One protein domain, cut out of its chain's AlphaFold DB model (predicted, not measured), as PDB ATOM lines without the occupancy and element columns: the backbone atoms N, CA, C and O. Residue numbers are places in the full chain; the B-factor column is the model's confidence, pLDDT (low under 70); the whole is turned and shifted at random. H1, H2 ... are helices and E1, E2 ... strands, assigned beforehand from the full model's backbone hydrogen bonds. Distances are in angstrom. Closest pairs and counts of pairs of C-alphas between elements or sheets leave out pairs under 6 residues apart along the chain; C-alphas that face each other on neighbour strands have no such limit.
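AT A GLANCE: This is residues 199 to 340 of the 340 residues of an uncharacterized protein of Bacteroides faecis (UniProt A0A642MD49). A long, twisted sheet, E1 E2 E9 E6, makes one wall of a partial sandwich, and the small two-stranded sheet E3 E10 lies over part of one of its faces. The helix H1 and the hairpin E4 and E5 lie near opposite ends of the longest axis, while the hairpin E7 and E8 points away from the sheets beyond E6. The 142 printed residues hold two named helices and ten named strands, in the order H1 E1 H2 E2 E3 E4 E5 E6 E7 E8 E9 E10; the four sheets are antiparallel, and the class is mixed, with 62 residues, under half, in named elements. The whole is compact, with a radius of gyration of the C-alphas of 16.2 A and spans of 49 by 37 by 24 A.

IN THESE COORDINATES: In the largest sheet, E2 is residues 251 to 259, 26.0 A long, from C-alpha 251 at (-48.462, -0.999, 0.701); E9 is 313 to 321, 26.2 A; E1 is 213 to 218, 17.0 A; and E6 is 287 to 289. E3 is 269 to 272, and E10 is 335 to 338, ending at (-42.094, -17.148, -17.027). E4 is 275 to 277, E5 280 to 282, E7 293 to 295 and E8 301 to 303. H1 is 199 to 207, 12.3 A, from (-19.377, -26.510, -0.713), and H2 is 231 to 236.

HOW THE PARTS SIT: E1 and E6 are the edge strands of the largest sheet. E2 and E9 are antiparallel at 159 degrees, with N 254 and O 318 2.9 A apart, within hydrogen-bond range. E1 and E2 stand at 156 degrees, with N 215 and O 257 at 2.8 A; E9 and E6 stand at 157 degrees, with N 319 and O 288 at 2.8 A. The closest C-alphas of E3 and E6, those of Phe 272 and Ile 287, are 7.2 A apart. E3 and E10 are antiparallel, with N 336 and O 271 at 2.8 A. E3 runs on into E4 at 23 degrees, and E4 and E5 form a hairpin, with N 282 and O 275 at 2.8 A. E6 and E7 meet only through their link; E7 and E8 form a hairpin, with N 302 and O 294 at 2.9 A. H2 only grazes the largest sheet, with residues 233 to 236, while H1 is not on it. H1 and H2 only just touch, with 3 pairs of C-alphas within 8 A, the closest those of Glu 200 and Ile 234 at 6.9 A. In H1 and H2 every O i to N i+4 pair is within hydrogen-bond range.

THE WHOLE: The two C-alphas farthest apart, those of Asp 199 and Asp 325, are 49.3 A apart. The printed part has no cut. The links E1 to H2, H2 to E2 and E9 to E10 are long. The mean pLDDT of the printed part is 95.9, and no printed residue is under 70.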
ATOM      1  N   ASP A 199     -18.877 -25.163  -1.015       97.50
ATOM      2  CA  ASP A 199     -19.377 -26.510  -0.713       97.50
ATOM      3  C   ASP A 199     -20.896 -26.538  -0.450       97.50
ATOM      4  O   ASP A 199     -21.609 -27.415  -0.942       97.50
ATOM      5  N   GLU A 200     -21.423 -25.557   0.291       98.12
ATOM      6  CA  GLU A 200     -22.871 -25.405   0.509       98.12
ATOM      7  C   GLU A 200     -23.612 -25.067  -0.790       98.12
ATOM      8  O   GLU A 200     -24.697 -25.591  -1.044       98.12
ATOM      9  N   THR A 201     -23.027 -24.205  -1.627       97.62
ATOM     10  CA  THR A 201     -23.608 -23.825  -2.922       97.62
ATOM     11  C   THR A 201     -23.639 -25.022  -3.876       97.62
ATOM     12  O   THR A 201     -24.666 -25.274  -4.504       97.62
ATOM     13  N   ASP A 202     -22.557 -25.796  -3.942       97.56
ATOM     14  CA  ASP A 202     -22.441 -27.000  -4.765       97.56
ATOM     15  C   ASP A 202     -23.409 -28.089  -4.297       97.56
ATOM     16  O   ASP A 202     -24.067 -28.735  -5.116       97.56
ATOM     17  N   SER A 203     -23.562 -28.251  -2.981       97.69
ATOM     18  CA  SER A 203     -24.555 -29.159  -2.399       97.69
ATOM     19  C   SER A 203     -25.977 -28.764  -2.806       97.69
ATOM     20  O   SER A 203     -26.774 -29.622  -3.192       97.69
ATOM     21  N   LEU A 204     -26.289 -27.464  -2.792       97.19
ATOM     22  CA  LEU A 204     -27.593 -26.954  -3.215       97.19
ATOM     23  C   LEU A 204     -27.836 -27.173  -4.718       97.19
ATOM     24  O   LEU A 204     -28.926 -27.593  -5.100       97.19
ATOM     25  N   LEU A 205     -26.823 -26.955  -5.567       97.06
ATOM     26  CA  LEU A 205     -26.904 -27.226  -7.012       97.06
ATOM     27  C   LEU A 205     -27.176 -28.701  -7.313       97.06
ATOM     28  O   LEU A 205     -27.925 -29.011  -8.236       97.06
ATOM     29  N   GLN A 206     -26.569 -29.613  -6.551       96.75
ATOM     30  CA  GLN A 206     -26.802 -31.052  -6.701       96.75
ATOM     31  C   GLN A 206     -28.207 -31.454  -6.243       96.75
ATOM     32  O   GLN A 206     -28.822 -32.338  -6.839       96.75
ATOM     33  N   GLN A 207     -28.715 -30.810  -5.192       97.25
ATOM     34  CA  GLN A 207     -30.039 -31.089  -4.648       97.25
ATOM     35  C   GLN A 207     -31.173 -30.574  -5.549       97.25
ATOM     36  O   GLN A 207     -32.223 -31.216  -5.626       97.25
ATOM     37  N   TYR A 208     -30.962 -29.444  -6.230       96.56
ATOM     38  CA  TYR A 208     -31.963 -28.755  -7.046       96.56
ATOM     39  C   TYR A 208     -31.476 -28.620  -8.500       96.56
ATOM     40  O   TYR A 208     -30.788 -27.654  -8.844       96.56
ATOM     41  N   PRO A 209     -31.791 -29.595  -9.376       95.44
ATOM     42  CA  PRO A 209     -31.342 -29.596 -10.769       95.44
ATOM     43  C   PRO A 209     -32.089 -28.592 -11.666       95.44
ATOM     44  O   PRO A 209     -31.734 -28.428 -12.831       95.44
ATOM     45  N   GLU A 210     -33.145 -27.947 -11.172       94.38
ATOM     46  CA  GLU A 210     -33.946 -26.986 -11.926       94.38
ATOM     47  C   GLU A 210     -33.292 -25.603 -12.073       94.38
ATOM     48  O   GLU A 210     -32.425 -25.186 -11.305       94.38
ATOM     49  N   THR A 211     -33.747 -24.837 -13.065       95.50
ATOM     50  CA  THR A 211     -33.398 -23.423 -13.201       95.50
ATOM     51  C   THR A 211     -34.608 -22.605 -13.660       95.50
ATOM     52  O   THR A 211     -35.289 -23.024 -14.595       95.50
ATOM     53  N   PRO A 212     -34.874 -21.442 -13.032       96.81
ATOM     54  CA  PRO A 212     -34.228 -20.935 -11.814       96.81
ATOM     55  C   PRO A 212     -34.568 -21.728 -10.556       96.81
ATOM     56  O   PRO A 212     -35.567 -22.440 -10.495       96.81
ATOM     57  N   ILE A 213     -33.785 -21.476  -9.509       97.69
ATOM     58  CA  ILE A 213     -34.164 -21.786  -8.133       97.69
ATOM     59  C   ILE A 213     -34.713 -20.500  -7.493       97.69
ATOM     60  O   ILE A 213     -34.098 -19.435  -7.598       97.69
ATOM     61  N   LEU A 214     -35.890 -20.591  -6.862       97.56
ATOM     62  CA  LEU A 214     -36.636 -19.441  -6.339       97.56
ATOM     63  C   LEU A 214     -36.653 -19.396  -4.806       97.56
ATOM     64  O   LEU A 214     -36.935 -20.392  -4.136       97.56
ATOM     65  N   PHE A 215     -36.431 -18.198  -4.266       97.81
ATOM     66  CA  PHE A 215     -36.390 -17.907  -2.833       97.81
ATOM     67  C   PHE A 215     -37.274 -16.699  -2.506       97.81
ATOM     68  O   PHE A 215     -36.822 -15.553  -2.575       97.81
ATOM     69  N   PRO A 216     -38.552 -16.917  -2.174       96.88
ATOM     70  CA  PRO A 216     -39.411 -15.851  -1.685       96.88
ATOM     71  C   PRO A 216     -38.951 -15.351  -0.309       96.88
ATOM     72  O   PRO A 216     -38.738 -16.147   0.605       96.88
ATOM     73  N   GLU A 217     -38.844 -14.036  -0.134       96.88
ATOM     74  CA  GLU A 217     -38.446 -13.402   1.127       96.88
ATOM     75  C   GLU A 217     -39.367 -12.233   1.484       96.88
ATOM     76  O   GLU A 217     -39.815 -11.467   0.629       96.88
ATOM     77  N   ASP A 218     -39.620 -12.074   2.781       96.19
ATOM     78  CA  ASP A 218     -40.302 -10.899   3.327       96.19
ATOM     79  C   ASP A 218     -39.370  -9.677   3.256       96.19
ATOM     80  O   ASP A 218     -38.149  -9.815   3.369       96.19
ATOM     81  N   ARG A 219     -39.927  -8.463   3.141       95.12
ATOM     82  CA  ARG A 219     -39.167  -7.194   3.190       95.12
ATOM     83  C   ARG A 219     -38.241  -7.046   4.406       95.12
ATOM     84  O   ARG A 219     -37.312  -6.242   4.363       95.12
ATOM     85  N   ALA A 220     -38.484  -7.791   5.483       95.25
ATOM     86  CA  ALA A 220     -37.612  -7.881   6.646       95.25
ATOM     87  C   ALA A 220     -36.226  -8.462   6.320       95.25
ATOM     88  O   ALA A 220     -35.273  -8.154   7.030       95.25
ATOM     89  N   PHE A 221     -36.092  -9.262   5.258       95.44
ATOM     90  CA  PHE A 221     -34.869  -9.972   4.872       95.44
ATOM     91  C   PHE A 221     -34.410  -9.564   3.465       95.44
ATOM     92  O   PHE A 221     -34.424 -10.384   2.546       95.44
ATOM     93  N   PRO A 222     -33.987  -8.301   3.270       94.31
ATOM     94  CA  PRO A 222     -33.681  -7.790   1.945       94.31
ATOM     95  C   PRO A 222     -32.530  -8.558   1.282       94.31
ATOM     96  O   PRO A 222     -31.450  -8.683   1.863       94.31
ATOM     97  N   ILE A 223     -32.735  -9.010   0.045       95.94
ATOM     98  CA  ILE A 223     -31.704  -9.650  -0.785       95.94
ATOM     99  C   ILE A 223     -30.664  -8.607  -1.206       95.94
ATOM    100  O   ILE A 223     -31.008  -7.600  -1.827       95.94
ATOM    101  N   ARG A 224     -29.392  -8.848  -0.858       90.19
ATOM    102  CA  ARG A 224     -28.267  -7.925  -1.115       90.19
ATOM    103  C   ARG A 224     -27.140  -8.532  -1.948       90.19
ATOM    104  O   ARG A 224     -26.356  -7.787  -2.525       90.19
ATOM    105  N   LEU A 225     -27.036  -9.858  -1.977       94.81
ATOM    106  CA  LEU A 225     -25.974 -10.566  -2.678       94.81
ATOM    107  C   LEU A 225     -26.449 -10.943  -4.083       94.81
ATOM    108  O   LEU A 225     -27.495 -11.567  -4.236       94.81
ATOM    109  N   THR A 226     -25.679 -10.549  -5.097       93.62
ATOM    110  CA  THR A 226     -25.967 -10.826  -6.517       93.62
ATOM    111  C   THR A 226     -25.059 -11.903  -7.106       93.62
ATOM    112  O   THR A 226     -25.401 -12.531  -8.105       93.62
ATOM    113  N   ASP A 227     -23.893 -12.114  -6.493       93.50
ATOM    114  CA  ASP A 227     -22.838 -13.001  -7.000       93.50
ATOM    115  C   ASP A 227     -22.675 -14.285  -6.180       93.50
ATOM    116  O   ASP A 227     -21.958 -15.194  -6.590       93.50
ATOM    117  N   ARG A 228     -23.292 -14.342  -4.997       94.44
ATOM    118  CA  ARG A 228     -23.207 -15.445  -4.035       94.44
ATOM    119  C   ARG A 228     -24.553 -15.614  -3.347       94.44
ATOM    120  O   ARG A 228     -25.290 -14.641  -3.198       94.44
ATOM    121  N   LEU A 229     -24.849 -16.829  -2.898       97.62
ATOM    122  CA  LEU A 229     -26.040 -17.078  -2.094       97.62
ATOM    123  C   LEU A 229     -25.823 -16.608  -0.651       97.62
ATOM    124  O   LEU A 229     -24.712 -16.747  -0.136       97.62
ATOM    125  N   PRO A 230     -26.853 -16.063   0.015       97.56
ATOM    126  CA  PRO A 230     -26.808 -15.813   1.446       97.56
ATOM    127  C   PRO A 230     -26.934 -17.116   2.241       97.56
ATOM    128  O   PRO A 230     -27.655 -18.027   1.827       97.56
ATOM    129  N   ILE A 231     -26.318 -17.183   3.425       96.50
ATOM    130  CA  ILE A 231     -26.395 -18.384   4.280       96.50
ATOM    131  C   ILE A 231     -27.837 -18.767   4.628       96.50
ATOM    132  O   ILE A 231     -28.186 -19.941   4.687       96.50
ATOM    133  N   ARG A 232     -28.714 -17.768   4.766       96.56
ATOM    134  CA  ARG A 232     -30.131 -17.986   5.056       96.56
ATOM    135  C   ARG A 232     -30.813 -18.893   4.032       96.56
ATOM    136  O   ARG A 232     -31.707 -19.652   4.394       96.56
ATOM    137  N   TRP A 233     -30.433 -18.801   2.759       97.44
ATOM    138  CA  TRP A 233     -31.025 -19.626   1.706       97.44
ATOM    139  C   TRP A 233     -30.531 -21.067   1.753       97.44
ATOM    140  O   TRP A 233     -31.283 -21.963   1.385       97.44
ATOM    141  N   ILE A 234     -29.322 -21.299   2.270       96.56
ATOM    142  CA  ILE A 234     -28.823 -22.648   2.555       96.56
ATOM    143  C   ILE A 234     -29.625 -23.272   3.701       96.56
ATOM    144  O   ILE A 234     -30.041 -24.421   3.609       96.56
ATOM    145  N   GLU A 235     -29.906 -22.501   4.754       94.12
ATOM    146  CA  GLU A 235     -30.655 -22.982   5.923       94.12
ATOM    147  C   GLU A 235     -32.143 -23.221   5.626       94.12
ATOM    148  O   GLU A 235     -32.732 -24.188   6.109       94.12
ATOM    149  N   LYS A 236     -32.777 -22.325   4.858       94.25
ATOM    150  CA  LYS A 236     -34.215 -22.399   4.557       94.25
ATOM    151  C   LYS A 236     -34.544 -23.274   3.354       94.25
ATOM    152  O   LYS A 236     -35.643 -23.825   3.300       94.25
ATOM    153  N   GLY A 237     -33.624 -23.361   2.399       95.81
ATOM    154  CA  GLY A 237     -33.882 -23.929   1.085       95.81
ATOM    155  C   GLY A 237     -34.834 -23.076   0.229       95.81
ATOM    156  O   GLY A 237     -35.384 -22.064   0.683       95.81
ATOM    157  N   PRO A 238     -35.024 -23.467  -1.038       96.81
ATOM    158  CA  PRO A 238     -35.990 -22.838  -1.928       96.81
ATOM    159  C   PRO A 238     -37.429 -23.121  -1.499       96.81
ATOM    160  O   PRO A 238     -37.738 -24.150  -0.895       96.81
ATOM    161  N   ALA A 239     -38.340 -22.225  -1.875       94.94
ATOM    162  CA  ALA A 239     -39.757 -22.365  -1.560       94.94
ATOM    163  C   ALA A 239     -40.645 -21.973  -2.742       94.94
ATOM    164  O   ALA A 239     -40.363 -21.039  -3.487       94.94
ATOM    165  N   LYS A 240     -41.768 -22.686  -2.879       92.62
ATOM    166  CA  LYS A 240     -42.797 -22.427  -3.904       92.62
ATOM    167  C   LYS A 240     -43.949 -21.562  -3.394       92.62
ATOM    168  O   LYS A 240     -44.865 -21.249  -4.148       92.62
ATOM    169  N   SER A 241     -43.937 -21.215  -2.113       94.06
ATOM    170  CA  SER A 241     -44.972 -20.413  -1.474       94.06
ATOM    171  C   SER A 241     -44.351 -19.388  -0.537       94.06
ATOM    172  O   SER A 241     -43.245 -19.556  -0.027       94.06
ATOM    173  N   PHE A 242     -45.096 -18.312  -0.328       93.88
ATOM    174  CA  PHE A 242     -44.734 -17.208   0.539       93.88
ATOM    175  C   PHE A 242     -45.964 -16.770   1.326       93.88
ATOM    176  O   PHE A 242     -47.082 -16.810   0.810       93.88
ATOM    177  N   ALA A 243     -45.750 -16.340   2.564       94.25
ATOM    178  CA  ALA A 243     -46.781 -15.753   3.396       94.25
ATOM    179  C   ALA A 243     -46.231 -14.493   4.062       94.25
ATOM    180  O   ALA A 243     -45.119 -14.495   4.590       94.25
ATOM    181  N   GLY A 244     -47.044 -13.443   4.045       94.06
ATOM    182  CA  GLY A 244     -46.740 -12.140   4.611       94.06
ATOM    183  C   GLY A 244     -47.904 -11.617   5.439       94.06
ATOM    184  O   GLY A 244     -49.051 -12.030   5.241       94.06
ATOM    185  N   VAL A 245     -47.616 -10.701   6.360       94.75
ATOM    186  CA  VAL A 245     -48.634 -10.015   7.165       94.75
ATOM    187  C   VAL A 245     -48.637  -8.543   6.804       94.75
ATOM    188  O   VAL A 245     -47.608  -7.881   6.902       94.75
ATOM    189  N   ALA A 246     -49.811  -8.040   6.434       95.00
ATOM    190  CA  ALA A 246     -50.021  -6.649   6.078       95.00
ATOM    191  C   ALA A 246     -51.218  -6.068   6.832       95.00
ATOM    192  O   ALA A 246     -52.190  -6.768   7.137       95.00
ATOM    193  N   LEU A 247     -51.152  -4.773   7.115       95.31
ATOM    194  CA  LEU A 247     -52.249  -3.992   7.660       95.31
ATOM    195  C   LEU A 247     -53.144  -3.456   6.535       95.31
ATOM    196  O   LEU A 247     -52.767  -3.384   5.365       95.31
ATOM    197  N   ARG A 248     -54.362  -3.049   6.898       96.62
ATOM    198  CA  ARG A 248     -55.233  -2.289   5.991       96.62
ATOM    199  C   ARG A 248     -54.552  -0.991   5.581       96.62
ATOM    200  O   ARG A 248     -53.887  -0.370   6.407       96.62
ATOM    201  N   ASN A 249     -54.782  -0.579   4.337       97.38
ATOM    202  CA  ASN A 249     -54.170   0.609   3.741       97.38
ATOM    203  C   ASN A 249     -52.628   0.570   3.676       97.38
ATOM    204  O   ASN A 249     -51.986   1.572   3.371       97.38
ATOM    205  N   GLU A 250     -52.013  -0.575   3.963       96.94
ATOM    206  CA  GLU A 250     -50.578  -0.749   3.825       96.94
ATOM    207  C   GLU A 250     -50.223  -1.068   2.374       96.94
ATOM    208  O   GLU A 250     -50.887  -1.877   1.724       96.94
ATOM    209  N   TYR A 251     -49.130  -0.490   1.888       97.31
ATOM    210  CA  TYR A 251     -48.462  -0.999   0.701       97.31
ATOM    211  C   TYR A 251     -47.431  -2.052   1.136       97.31
ATOM    212  O   TYR A 251     -46.330  -1.727   1.592       97.31
ATOM    213  N   TYR A 252     -47.823  -3.324   1.077       97.25
ATOM    214  CA  TYR A 252     -46.997  -4.438   1.537       97.25
ATOM    215  C   TYR A 252     -46.011  -4.865   0.452       97.25
ATOM    216  O   TYR A 252     -46.354  -4.896  -0.726       97.25
ATOM    217  N   VAL A 253     -44.782  -5.202   0.846       97.31
ATOM    218  CA  VAL A 253     -43.669  -5.453  -0.076       97.31
ATOM    219  C   VAL A 253     -42.969  -6.759   0.291       97.31
ATOM    220  O   VAL A 253     -42.771  -7.046   1.471       97.31
ATOM    221  N   TRP A 254     -42.566  -7.520  -0.724       97.50
ATOM    222  CA  TRP A 254     -41.777  -8.746  -0.600       97.50
ATOM    223  C   TRP A 254     -40.822  -8.896  -1.791       97.50
ATOM    224  O   TRP A 254     -40.838  -8.098  -2.734       97.50
ATOM    225  N   GLN A 255     -39.973  -9.918  -1.751       97.69
ATOM    226  CA  GLN A 255     -39.037 -10.234  -2.823       97.69
ATOM    227  C   GLN A 255     -39.187 -11.676  -3.290       97.69
ATOM    228  O   GLN A 255     -39.478 -12.572  -2.503       97.69
ATOM    229  N   ILE A 256     -38.917 -11.902  -4.572       97.94
ATOM    230  CA  ILE A 256     -38.606 -13.221  -5.116       97.94
ATOM    231  C   ILE A 256     -37.137 -13.189  -5.522       97.94
ATOM    232  O   ILE A 256     -36.759 -12.515  -6.481       97.94
ATOM    233  N   GLY A 257     -36.299 -13.881  -4.758       97.94
ATOM    234  CA  GLY A 257     -34.925 -14.157  -5.139       97.94
ATOM    235  C   GLY A 257     -34.899 -15.186  -6.254       97.94
ATOM    236  O   GLY A 257     -35.378 -16.301  -6.073       97.94
ATOM    237  N   VAL A 258     -34.357 -14.806  -7.402       98.06
ATOM    238  CA  VAL A 258     -34.214 -15.674  -8.567       98.06
ATOM    239  C   VAL A 258     -32.741 -15.989  -8.729       98.06
ATOM    240  O   VAL A 258     -31.945 -15.087  -8.993       98.06
ATOM    241  N   TRP A 259     -32.377 -17.257  -8.573       98.25
ATOM    242  CA  TRP A 259     -31.026 -17.722  -8.845       98.25
ATOM    243  C   TRP A 259     -30.988 -18.508 -10.153       98.25
ATOM    244  O   TRP A 259     -31.613 -19.563 -10.285       98.25
ATOM    245  N   ALA A 260     -30.241 -17.983 -11.122       97.88
ATOM    246  CA  ALA A 260     -29.989 -18.602 -12.419       97.88
ATOM    247  C   ALA A 260     -28.939 -19.726 -12.283       97.88
ATOM    248  O   ALA A 260     -27.815 -19.603 -12.766       97.88
ATOM    249  N   ALA A 261     -29.271 -20.777 -11.528       96.88
ATOM    250  CA  ALA A 261     -28.314 -21.748 -10.987       96.88
ATOM    251  C   ALA A 261     -27.488 -22.470 -12.068       96.88
ATOM    252  O   ALA A 261     -26.256 -22.475 -12.020       96.88
ATOM    253  N   HIS A 262     -28.163 -23.031 -13.073       96.69
ATOM    254  CA  HIS A 262     -27.538 -23.881 -14.092       96.69
ATOM    255  C   HIS A 262     -27.391 -23.180 -15.442       96.69
ATOM    256  O   HIS A 262     -26.412 -23.424 -16.154       96.69
ATOM    257  N   GLU A 263     -28.309 -22.271 -15.770       97.25
ATOM    258  CA  GLU A 263     -28.382 -21.557 -17.049       97.25
ATOM    259  C   GLU A 263     -28.802 -20.097 -16.847       97.25
ATOM    260  O   GLU A 263     -29.412 -19.751 -15.837       97.25
ATOM    261  N   GLY A 264     -28.433 -19.233 -17.797       97.50
ATOM    262  CA  GLY A 264     -28.889 -17.844 -17.808       97.50
ATOM    263  C   GLY A 264     -30.367 -17.754 -18.177       97.50
ATOM    264  O   GLY A 264     -30.885 -18.616 -18.880       97.50
ATOM    265  N   LEU A 265     -31.035 -16.710 -17.697       97.56
ATOM    266  CA  LEU A 265     -32.446 -16.457 -17.950       97.56
ATOM    267  C   LEU A 265     -32.603 -15.176 -18.750       97.56
ATOM    268  O   LEU A 265     -32.136 -14.117 -18.323       97.56
ATOM    269  N   ASP A 266     -33.314 -15.276 -19.862       95.56
ATOM    270  CA  ASP A 266     -33.689 -14.141 -20.685       95.56
ATOM    271  C   ASP A 266     -35.161 -13.789 -20.470       95.56
ATOM    272  O   ASP A 266     -36.014 -14.652 -20.254       95.56
ATOM    273  N   ASN A 267     -35.444 -12.485 -20.495       92.81
ATOM    274  CA  ASN A 267     -36.796 -11.931 -20.484       92.81
ATOM    275  C   ASN A 267     -37.713 -12.541 -19.402       92.81
ATOM    276  O   ASN A 267     -38.832 -12.990 -19.681       92.81
ATOM    277  N   VAL A 268     -37.219 -12.564 -18.162       96.56
ATOM    278  CA  VAL A 268     -37.967 -13.061 -17.003       96.56
ATOM    279  C   VAL A 268     -39.203 -12.200 -16.777       96.56
ATOM    280  O   VAL A 268     -39.101 -10.977 -16.655       96.56
ATOM    281  N   LYS A 269     -40.363 -12.852 -16.659       95.75
ATOM    282  CA  LYS A 269     -41.644 -12.202 -16.386       95.75
ATOM    283  C   LYS A 269     -42.379 -12.822 -15.209       95.75
ATOM    284  O   LYS A 269     -42.391 -14.038 -15.040       95.75
ATOM    285  N   LEU A 270     -43.037 -11.977 -14.422       96.25
ATOM    286  CA  LEU A 270     -44.005 -12.384 -13.405       96.25
ATOM    287  C   LEU A 270     -45.387 -11.887 -13.795       96.25
ATOM    288  O   LEU A 270     -45.551 -10.707 -14.112       96.25
ATOM    289  N   SER A 271     -46.384 -12.756 -13.673       96.06
ATOM    290  CA  SER A 271     -47.787 -12.357 -13.689       96.06
ATOM    291  C   SER A 271     -48.493 -12.811 -12.416       96.06
ATOM    292  O   SER A 271     -48.093 -13.780 -11.772       96.06
ATOM    293  N   PHE A 272     -49.533 -12.078 -12.025       97.62
ATOM    294  CA  PHE A 272     -50.204 -12.262 -10.743       97.62
ATOM    295  C   PHE A 272     -51.686 -12.567 -10.941       97.62
ATOM    296  O   PHE A 272     -52.345 -12.002 -11.821       97.62
ATOM    297  N   SER A 273     -52.229 -13.442 -10.099       98.31
ATOM    298  CA  SER A 273     -53.676 -13.590  -9.955       98.31
ATOM    299  C   SER A 273     -54.239 -12.581  -8.954       98.31
ATOM    300  O   SER A 273     -53.515 -12.034  -8.126       98.31
ATOM    301  N   ASP A 274     -55.565 -12.413  -8.957       98.19
ATOM    302  CA  ASP A 274     -56.257 -11.803  -7.819       98.19
ATOM    303  C   ASP A 274     -55.895 -12.570  -6.536       98.19
ATOM    304  O   ASP A 274     -55.828 -13.807  -6.556       98.19
ATOM    305  N   LEU A 275     -55.717 -11.860  -5.421       98.19
ATOM    306  CA  LEU A 275     -55.635 -12.482  -4.103       98.19
ATOM    307  C   LEU A 275     -57.056 -12.638  -3.564       98.19
ATOM    308  O   LEU A 275     -57.808 -11.665  -3.500       98.19
ATOM    309  N   LYS A 276     -57.452 -13.845  -3.167       98.06
ATOM    310  CA  LYS A 276     -58.832 -14.164  -2.772       98.06
ATOM    311  C   LYS A 276     -58.920 -14.601  -1.317       98.06
ATOM    312  O   LYS A 276     -58.111 -15.402  -0.862       98.06
ATOM    313  N   ASN A 277     -59.951 -14.126  -0.628       96.62
ATOM    314  CA  ASN A 277     -60.368 -14.578   0.697       96.62
ATOM    315  C   ASN A 277     -61.895 -14.779   0.677       96.62
ATOM    316  O   ASN A 277     -62.671 -13.823   0.803       96.62
ATOM    317  N   GLY A 278     -62.330 -16.020   0.434       94.50
ATOM    318  CA  GLY A 278     -63.738 -16.351   0.205       94.50
ATOM    319  C   GLY A 278     -64.323 -15.606  -1.000       94.50
ATOM    320  O   GLY A 278     -63.821 -15.716  -2.115       94.50
ATOM    321  N   SER A 279     -65.391 -14.838  -0.768       93.00
ATOM    322  CA  SER A 279     -66.025 -13.978  -1.778       93.00
ATOM    323  C   SER A 279     -65.324 -12.630  -1.971       93.00
ATOM    324  O   SER A 279     -65.656 -11.903  -2.907       93.00
ATOM    325  N   THR A 280     -64.372 -12.278  -1.104       95.62
ATOM    326  CA  THR A 280     -63.624 -11.022  -1.214       95.62
ATOM    327  C   THR A 280     -62.332 -11.214  -1.994       95.62
ATOM    328  O   THR A 280     -61.735 -12.293  -1.980       95.62
ATOM    329  N   LYS A 281     -61.888 -10.155  -2.674       96.75
ATOM    330  CA  LYS A 281     -60.654 -10.180  -3.456       96.75
ATOM    331  C   LYS A 281     -59.903  -8.855  -3.407       96.75
ATOM    332  O   LYS A 281     -60.527  -7.800  -3.322       96.75
ATOM    333  N   ILE A 282     -58.584  -8.942  -3.518       97.94
ATOM    334  CA  ILE A 282     -57.688  -7.846  -3.880       97.94
ATOM    335  C   ILE A 282     -57.297  -8.100  -5.333       97.94
ATOM    336  O   ILE A 282     -56.873  -9.205  -5.680       97.94
ATOM    337  N   ALA A 283     -57.535  -7.114  -6.190       97.88
ATOM    338  CA  ALA A 283     -57.342  -7.253  -7.625       97.88
ATOM    339  C   ALA A 283     -55.849  -7.381  -7.959       97.88
ATOM    340  O   ALA A 283     -55.016  -6.733  -7.321       97.88
ATOM    341  N   LYS A 284     -55.504  -8.190  -8.964       97.38
ATOM    342  CA  LYS A 284     -54.110  -8.332  -9.413       97.38
ATOM    343  C   LYS A 284     -53.488  -7.004  -9.851       97.38
ATOM    344  O   LYS A 284     -52.286  -6.836  -9.731       97.38
ATOM    345  N   GLU A 285     -54.298  -6.049 -10.308       95.69
ATOM    346  CA  GLU A 285     -53.869  -4.707 -10.717       95.69
ATOM    347  C   GLU A 285     -53.359  -3.864  -9.536       95.69
ATOM    348  O   GLU A 285     -52.730  -2.831  -9.737       95.69
ATOM    349  N   SER A 286     -53.625  -4.286  -8.296       96.25
ATOM    350  CA  SER A 286     -53.022  -3.701  -7.094       96.25
ATOM    351  C   SER A 286     -51.634  -4.269  -6.786       96.25
ATOM    352  O   SER A 286     -51.021  -3.820  -5.818       96.25
ATOM    353  N   ILE A 287     -51.166  -5.256  -7.561       97.12
ATOM    354  CA  ILE A 287     -49.862  -5.903  -7.417       97.12
ATOM    355  C   ILE A 287     -48.918  -5.389  -8.502       97.12
ATOM    356  O   ILE A 287     -49.271  -5.356  -9.677       97.12
ATOM    357  N   THR A 288     -47.698  -5.037  -8.112       95.62
ATOM    358  CA  THR A 288     -46.660  -4.535  -9.018       95.62
ATOM    359  C   THR A 288     -45.363  -5.292  -8.784       95.62
ATOM    360  O   THR A 288     -44.978  -5.525  -7.640       95.62
ATOM    361  N   CYS A 289     -44.655  -5.636  -9.861       96.94
ATOM    362  CA  CYS A 289     -43.249  -6.030  -9.793       96.94
ATOM    363  C   CYS A 289     -42.392  -4.866 -10.295       96.94
ATOM    364  O   CYS A 289     -42.339  -4.599 -11.495       96.94
ATOM    365  N   PHE A 290     -41.698  -4.189  -9.384       95.25
ATOM    366  CA  PHE A 290     -40.958  -2.957  -9.691       95.25
ATOM    367  C   PHE A 290     -39.783  -3.167 -10.642       95.25
ATOM    368  O   PHE A 290     -39.273  -2.218 -11.230       95.25
ATOM    369  N   ASN A 291     -39.321  -4.410 -10.771       95.75
ATOM    370  CA  ASN A 291     -38.257  -4.768 -11.696       95.75
ATOM    371  C   ASN A 291     -38.748  -4.919 -13.139       95.75
ATOM    372  O   ASN A 291     -37.916  -4.890 -14.034       95.75
ATOM    373  N   GLN A 292     -40.053  -5.112 -13.361       94.88
ATOM    374  CA  GLN A 292     -40.627  -5.325 -14.695       94.88
ATOM    375  C   GLN A 292     -41.259  -4.065 -15.274       94.88
ATOM    376  O   GLN A 292     -41.306  -3.910 -16.492       94.88
ATOM    377  N   GLU A 293     -41.775  -3.181 -14.424       93.81
ATOM    378  CA  GLU A 293     -42.571  -2.039 -14.858       93.81
ATOM    379  C   GLU A 293     -42.506  -0.871 -13.873       93.81
ATOM    380  O   GLU A 293     -42.099  -1.007 -12.718       93.81
ATOM    381  N   GLY A 294     -42.931   0.299 -14.343       90.56
ATOM    382  CA  GLY A 294     -43.069   1.485 -13.512       90.56
ATOM    383  C   GLY A 294     -43.662   2.666 -14.268       90.56
ATOM    384  O   GLY A 294     -44.088   2.553 -15.418       90.56
ATOM    385  N   ILE A 295     -43.663   3.821 -13.607       90.44
ATOM    386  CA  ILE A 295     -44.037   5.105 -14.199       90.44
ATOM    387  C   ILE A 295     -42.779   5.963 -14.292       90.44
ATOM    388  O   ILE A 295     -42.079   6.166 -13.300       90.44
ATOM    389  N   ASN A 296     -42.478   6.446 -15.494       91.62
ATOM    390  CA  ASN A 296     -41.328   7.302 -15.747       91.62
ATOM    391  C   ASN A 296     -41.557   8.726 -15.213       91.62
ATOM    392  O   ASN A 296     -42.676   9.111 -14.874       91.62
ATOM    393  N   TRP A 297     -40.504   9.545 -15.181       92.62
ATOM    394  CA  TRP A 297     -40.571  10.931 -14.698       92.62
ATOM    395  C   TRP A 297     -41.557  11.817 -15.485       92.62
ATOM    396  O   TRP A 297     -42.011  12.830 -14.959       92.62
ATOM    397  N   ASP A 298     -41.903  11.442 -16.723       95.56
ATOM    398  CA  ASP A 298     -42.886  12.126 -17.574       95.56
ATOM    399  C   ASP A 298     -44.324  11.589 -17.409       95.56
ATOM    400  O   ASP A 298     -45.226  11.994 -18.142       95.56
ATOM    401  N   GLY A 299     -44.546  10.679 -16.455       94.06
ATOM    402  CA  GLY A 299     -45.849  10.083 -16.159       94.06
ATOM    403  C   GLY A 299     -46.253   8.934 -17.085       94.06
ATOM    404  O   GLY A 299     -47.351   8.398 -16.929       94.06
ATOM    405  N   LYS A 300     -45.406   8.532 -18.041       95.44
ATOM    406  CA  LYS A 300     -45.719   7.421 -18.949       95.44
ATOM    407  C   LYS A 300     -45.312   6.068 -18.360       95.44
ATOM    408  O   LYS A 300     -44.270   5.987 -17.703       95.44
ATOM    409  N   PRO A 301     -46.080   4.997 -18.630       93.62
ATOM    410  CA  PRO A 301     -45.670   3.642 -18.290       93.62
ATOM    411  C   PRO A 301     -44.368   3.255 -18.989       93.62
ATOM    412  O   PRO A 301     -44.155   3.590 -20.157       93.62
ATOM    413  N   ILE A 302     -43.524   2.522 -18.274       94.81
ATOM    414  CA  ILE A 302     -42.296   1.914 -18.785       94.81
ATOM    415  C   ILE A 302     -42.234   0.449 -18.372       94.81
ATOM    416  O   ILE A 302     -42.790   0.066 -17.342       94.81
ATOM    417  N   SER A 303     -41.540  -0.348 -19.177       93.69
ATOM    418  CA  SER A 303     -41.288  -1.767 -18.941       93.69
ATOM    419  C   SER A 303     -39.805  -2.075 -19.091       93.69
ATOM    420  O   SER A 303     -39.108  -1.413 -19.865       93.69
ATOM    421  N   PHE A 304     -39.336  -3.095 -18.382       93.38
ATOM    422  CA  PHE A 304     -37.942  -3.517 -18.374       93.38
ATOM    423  C   PHE A 304     -37.832  -5.003 -18.694       93.38
ATOM    424  O   PHE A 304     -38.569  -5.821 -18.141       93.38
ATOM    425  N   ASP A 305     -36.869  -5.343 -19.546       91.81
ATOM    426  CA  ASP A 305     -36.512  -6.728 -19.815       91.81
ATOM    427  C   ASP A 305     -35.527  -7.206 -18.747       91.81
ATOM    428  O   ASP A 305     -34.460  -6.617 -18.543       91.81
ATOM    429  N   ILE A 306     -35.894  -8.273 -18.043       95.44
ATOM    430  CA  ILE A 306     -35.088  -8.810 -16.950       95.44
ATOM    431  C   ILE A 306     -34.243  -9.960 -17.484       95.44
ATOM    432  O   ILE A 306     -34.765 -11.019 -17.830       95.44
ATOM    433  N   GLN A 307     -32.930  -9.754 -17.503       96.19
ATOM    434  CA  GLN A 307     -31.944 -10.772 -17.853       96.19
ATOM    435  C   GLN A 307     -31.105 -11.129 -16.631       96.19
ATOM    436  O   GLN A 307     -30.609 -10.248 -15.927       96.19
ATOM    437  N   ILE A 308     -30.930 -12.424 -16.388       97.31
ATOM    438  CA  ILE A 308     -30.186 -12.938 -15.238       97.31
ATOM    439  C   ILE A 308     -29.104 -13.879 -15.766       97.31
ATOM    440  O   ILE A 308     -29.408 -15.009 -16.148       97.31
ATOM    441  N   PRO A 309     -27.830 -13.449 -15.807       97.62
ATOM    442  CA  PRO A 309     -26.749 -14.312 -16.258       97.62
ATOM    443  C   PRO A 309     -26.617 -15.564 -15.388       97.62
ATOM    444  O   PRO A 309     -26.898 -15.530 -14.188       97.62
ATOM    445  N   LYS A 310     -26.110 -16.651 -15.978       97.69
ATOM    446  CA  LYS A 310     -25.822 -17.895 -15.253       97.69
ATOM    447  C   LYS A 310     -25.012 -17.621 -13.979       97.69
ATOM    448  O   LYS A 310     -24.025 -16.884 -13.993       97.69
ATOM    449  N   GLY A 311     -25.431 -18.248 -12.887       96.94
ATOM    450  CA  GLY A 311     -24.838 -18.152 -11.558       96.94
ATOM    451  C   GLY A 311     -25.206 -16.887 -10.783       96.94
ATOM    452  O   GLY A 311     -24.846 -16.790  -9.612       96.94
ATOM    453  N   LYS A 312     -25.914 -15.920 -11.386       97.81
ATOM    454  CA  LYS A 312     -26.296 -14.669 -10.717       97.81
ATOM    455  C   LYS A 312     -27.624 -14.785  -9.985       97.81
ATOM    456  O   LYS A 312     -28.509 -15.558 -10.355       97.81
ATOM    457  N   VAL A 313     -27.745 -13.962  -8.951       97.62
ATOM    458  CA  VAL A 313     -28.970 -13.747  -8.189       97.62
ATOM    459  C   VAL A 313     -29.568 -12.403  -8.588       97.62
ATOM    460  O   VAL A 313     -28.892 -11.374  -8.539       97.62
ATOM    461  N   GLN A 314     -30.853 -12.409  -8.927       97.38
ATOM    462  CA  GLN A 314     -31.654 -11.206  -9.118       97.38
ATOM    463  C   GLN A 314     -32.775 -11.184  -8.086       97.38
ATOM    464  O   GLN A 314     -33.539 -12.137  -7.949       97.38
ATOM    465  N   ALA A 315     -32.907 -10.068  -7.382       97.31
ATOM    466  CA  ALA A 315     -34.054  -9.831  -6.527       97.31
ATOM    467  C   ALA A 315     -35.176  -9.171  -7.335       97.31
ATOM    468  O   ALA A 315     -34.982  -8.078  -7.875       97.31
ATOM    469  N   LEU A 316     -36.338  -9.820  -7.400       97.44
ATOM    470  CA  LEU A 316     -37.561  -9.252  -7.960       97.44
ATOM    471  C   LEU A 316     -38.421  -8.706  -6.824       97.44
ATOM    472  O   LEU A 316     -39.025  -9.467  -6.069       97.44
ATOM    473  N   TRP A 317     -38.448  -7.387  -6.675       97.44
ATOM    474  CA  TRP A 317     -39.265  -6.708  -5.685       97.44
ATOM    475  C   TRP A 317     -40.706  -6.600  -6.166       97.44
ATOM    476  O   TRP A 317     -40.988  -6.031  -7.223       97.44
ATOM    477  N   CYS A 318     -41.611  -7.121  -5.347       97.69
ATOM    478  CA  CYS A 318     -43.039  -7.100  -5.587       97.69
ATOM    479  C   CYS A 318     -43.747  -6.337  -4.469       97.69
ATOM    480  O   CYS A 318     -43.303  -6.327  -3.318       97.69
ATOM    481  N   GLY A 319     -44.855  -5.696  -4.811       97.44
ATOM    482  CA  GLY A 319     -45.639  -4.884  -3.902       97.44
ATOM    483  C   GLY A 319     -47.126  -5.062  -4.135       97.44
ATOM    484  O   GLY A 319     -47.538  -5.294  -5.265       97.44
ATOM    485  N   VAL A 320     -47.930  -4.957  -3.080       97.81
ATOM    486  CA  VAL A 320     -49.391  -4.963  -3.165       97.81
ATOM    487  C   VAL A 320     -49.981  -3.857  -2.303       97.81
ATOM    488  O   VAL A 320     -49.686  -3.758  -1.110       97.81
ATOM    489  N   GLN A 321     -50.849  -3.038  -2.894       98.00
ATOM    490  CA  GLN A 321     -51.670  -2.108  -2.127       98.00
ATOM    491  C   GLN A 321     -52.816  -2.875  -1.462       98.00
ATOM    492  O   GLN A 321     -53.715  -3.376  -2.139       98.00
ATOM    493  N   ILE A 322     -52.818  -2.931  -0.130       98.06
ATOM    494  CA  ILE A 322     -53.947  -3.468   0.630       98.06
ATOM    495  C   ILE A 322     -55.030  -2.387   0.722       98.06
ATOM    496  O   ILE A 322     -54.736  -1.283   1.190       98.06
ATOM    497  N   PRO A 323     -56.282  -2.664   0.309       97.19
ATOM    498  CA  PRO A 323     -57.374  -1.705   0.443       97.19
ATOM    499  C   PRO A 323     -57.613  -1.289   1.900       97.19
ATOM    500  O   PRO A 323     -57.455  -2.088   2.829       97.19
ATOM    501  N   GLU A 324     -58.032  -0.042   2.114       97.06
ATOM    502  CA  GLU A 324     -58.368   0.472   3.448       97.06
ATOM    503  C   GLU A 324     -59.527  -0.306   4.094       97.06
ATOM    504  O   GLU A 324     -59.531  -0.559   5.299       97.06
ATOM    505  N   ASP A 325     -60.481  -0.764   3.286       95.69
ATOM    506  CA  ASP A 325     -61.671  -1.501   3.707       95.69
ATOM    507  C   ASP A 325     -61.521  -3.033   3.611       95.69
ATOM    508  O   ASP A 325     -62.498  -3.769   3.810       95.69
ATOM    509  N   ALA A 326     -60.298  -3.528   3.365       95.69
ATOM    510  CA  ALA A 326     -60.016  -4.953   3.235       95.69
ATOM    511  C   ALA A 326     -60.522  -5.746   4.456       95.69
ATOM    512  O   ALA A 326     -60.320  -5.380   5.627       95.69
ATOM    513  N   LYS A 327     -61.203  -6.868   4.197       96.19
ATOM    514  CA  LYS A 327     -61.679  -7.755   5.263       96.19
ATOM    515  C   LYS A 327     -60.489  -8.472   5.889       96.19
ATOM    516  O   LYS A 327     -59.537  -8.822   5.209       96.19
ATOM    517  N   ILE A 328     -60.532  -8.682   7.202       94.88
ATOM    518  CA  ILE A 328     -59.465  -9.418   7.889       94.88
ATOM    519  C   ILE A 328     -59.526 -10.879   7.438       94.88
ATOM    520  O   ILE A 328     -60.606 -11.469   7.394       94.88
ATOM    521  N   GLY A 329     -58.372 -11.458   7.125       95.12
ATOM    522  CA  GLY A 329     -58.223 -12.880   6.847       95.12
ATOM    523  C   GLY A 329     -57.080 -13.156   5.880       95.12
ATOM    524  O   GLY A 329     -56.329 -12.255   5.506       95.12
ATOM    525  N   THR A 330     -56.944 -14.418   5.493       96.50
ATOM    526  CA  THR A 330     -55.880 -14.872   4.600       96.50
ATOM    527  C   THR A 330     -56.325 -14.733   3.153       96.50
ATOM    528  O   THR A 330     -57.283 -15.379   2.729       96.50
ATOM    529  N   TYR A 331     -55.615 -13.903   2.394       97.81
ATOM    530  CA  TYR A 331     -55.793 -13.788   0.953       97.81
ATOM    531  C   TYR A 331     -54.767 -14.664   0.235       97.81
ATOM    532  O   TYR A 331     -53.580 -14.605   0.545       97.81
ATOM    533  N   VAL A 332     -55.223 -15.471  -0.721       97.88
ATOM    534  CA  VAL A 332     -54.378 -16.406  -1.476       97.88
ATOM    535  C   VAL A 332     -54.475 -16.099  -2.962       97.88
ATOM    536  O   VAL A 332     -55.569 -15.923  -3.497       97.88
ATOM    537  N   GLY A 333     -53.331 -16.066  -3.630       97.44
ATOM    538  CA  GLY A 333     -53.231 -15.985  -5.081       97.44
ATOM    539  C   GLY A 333     -52.031 -16.776  -5.582       97.44
ATOM    540  O   GLY A 333     -51.375 -17.482  -4.816       97.44
ATOM    541  N   ALA A 334     -51.764 -16.657  -6.874       97.62
ATOM    542  CA  ALA A 334     -50.655 -17.299  -7.553       97.62
ATOM    543  C   ALA A 334     -49.783 -16.255  -8.251       97.62
ATOM    544  O   ALA A 334     -50.275 -15.233  -8.738       97.62
ATOM    545  N   ILE A 335     -48.491 -16.561  -8.302       97.19
ATOM    546  CA  ILE A 335     -47.500 -15.854  -9.102       97.19
ATOM    547  C   ILE A 335     -47.065 -16.843 -10.174       97.19
ATOM    548  O   ILE A 335     -46.613 -17.937  -9.841       97.19
ATOM    549  N   ASP A 336     -47.235 -16.473 -11.434       96.50
ATOM    550  CA  ASP A 336     -46.735 -17.252 -12.558       96.50
ATOM    551  C   ASP A 336     -45.388 -16.679 -12.991       96.50
ATOM    552  O   ASP A 336     -45.287 -15.488 -13.301       96.50
ATOM    553  N   PHE A 337     -44.359 -17.521 -12.953       95.56
ATOM    554  CA  PHE A 337     -42.990 -17.174 -13.309       95.56
ATOM    555  C   PHE A 337     -42.697 -17.709 -14.708       95.56
ATOM    556  O   PHE A 337     -42.774 -18.914 -14.940       95.56
ATOM    557  N   GLN A 338     -42.339 -16.820 -15.628       93.94
ATOM    558  CA  GLN A 338     -42.094 -17.148 -17.027       93.94
ATOM    559  C   GLN A 338     -40.688 -16.713 -17.441       93.94
ATOM    560  O   GLN A 338     -40.200 -15.662 -17.028       93.94
ATOM    561  N   VAL A 339     -40.063 -17.523 -18.288       89.25
ATOM    562  CA  VAL A 339     -38.794 -17.241 -18.973       89.25
ATOM    563  C   VAL A 339     -39.081 -17.434 -20.456       89.25
ATOM    564  O   VAL A 339     -39.731 -18.423 -20.800       89.25
ATOM    565  N   ASN A 340     -38.671 -16.489 -21.303       75.44
ATOM    566  CA  ASN A 340     -38.972 -16.519 -22.739       75.44
ATOM    567  C   ASN A 340     -37.715 -16.578 -23.589       75.44
ATOM    568  O   ASN A 340     -36.785 -15.799 -23.290       75.44
TER     569      ASN A 340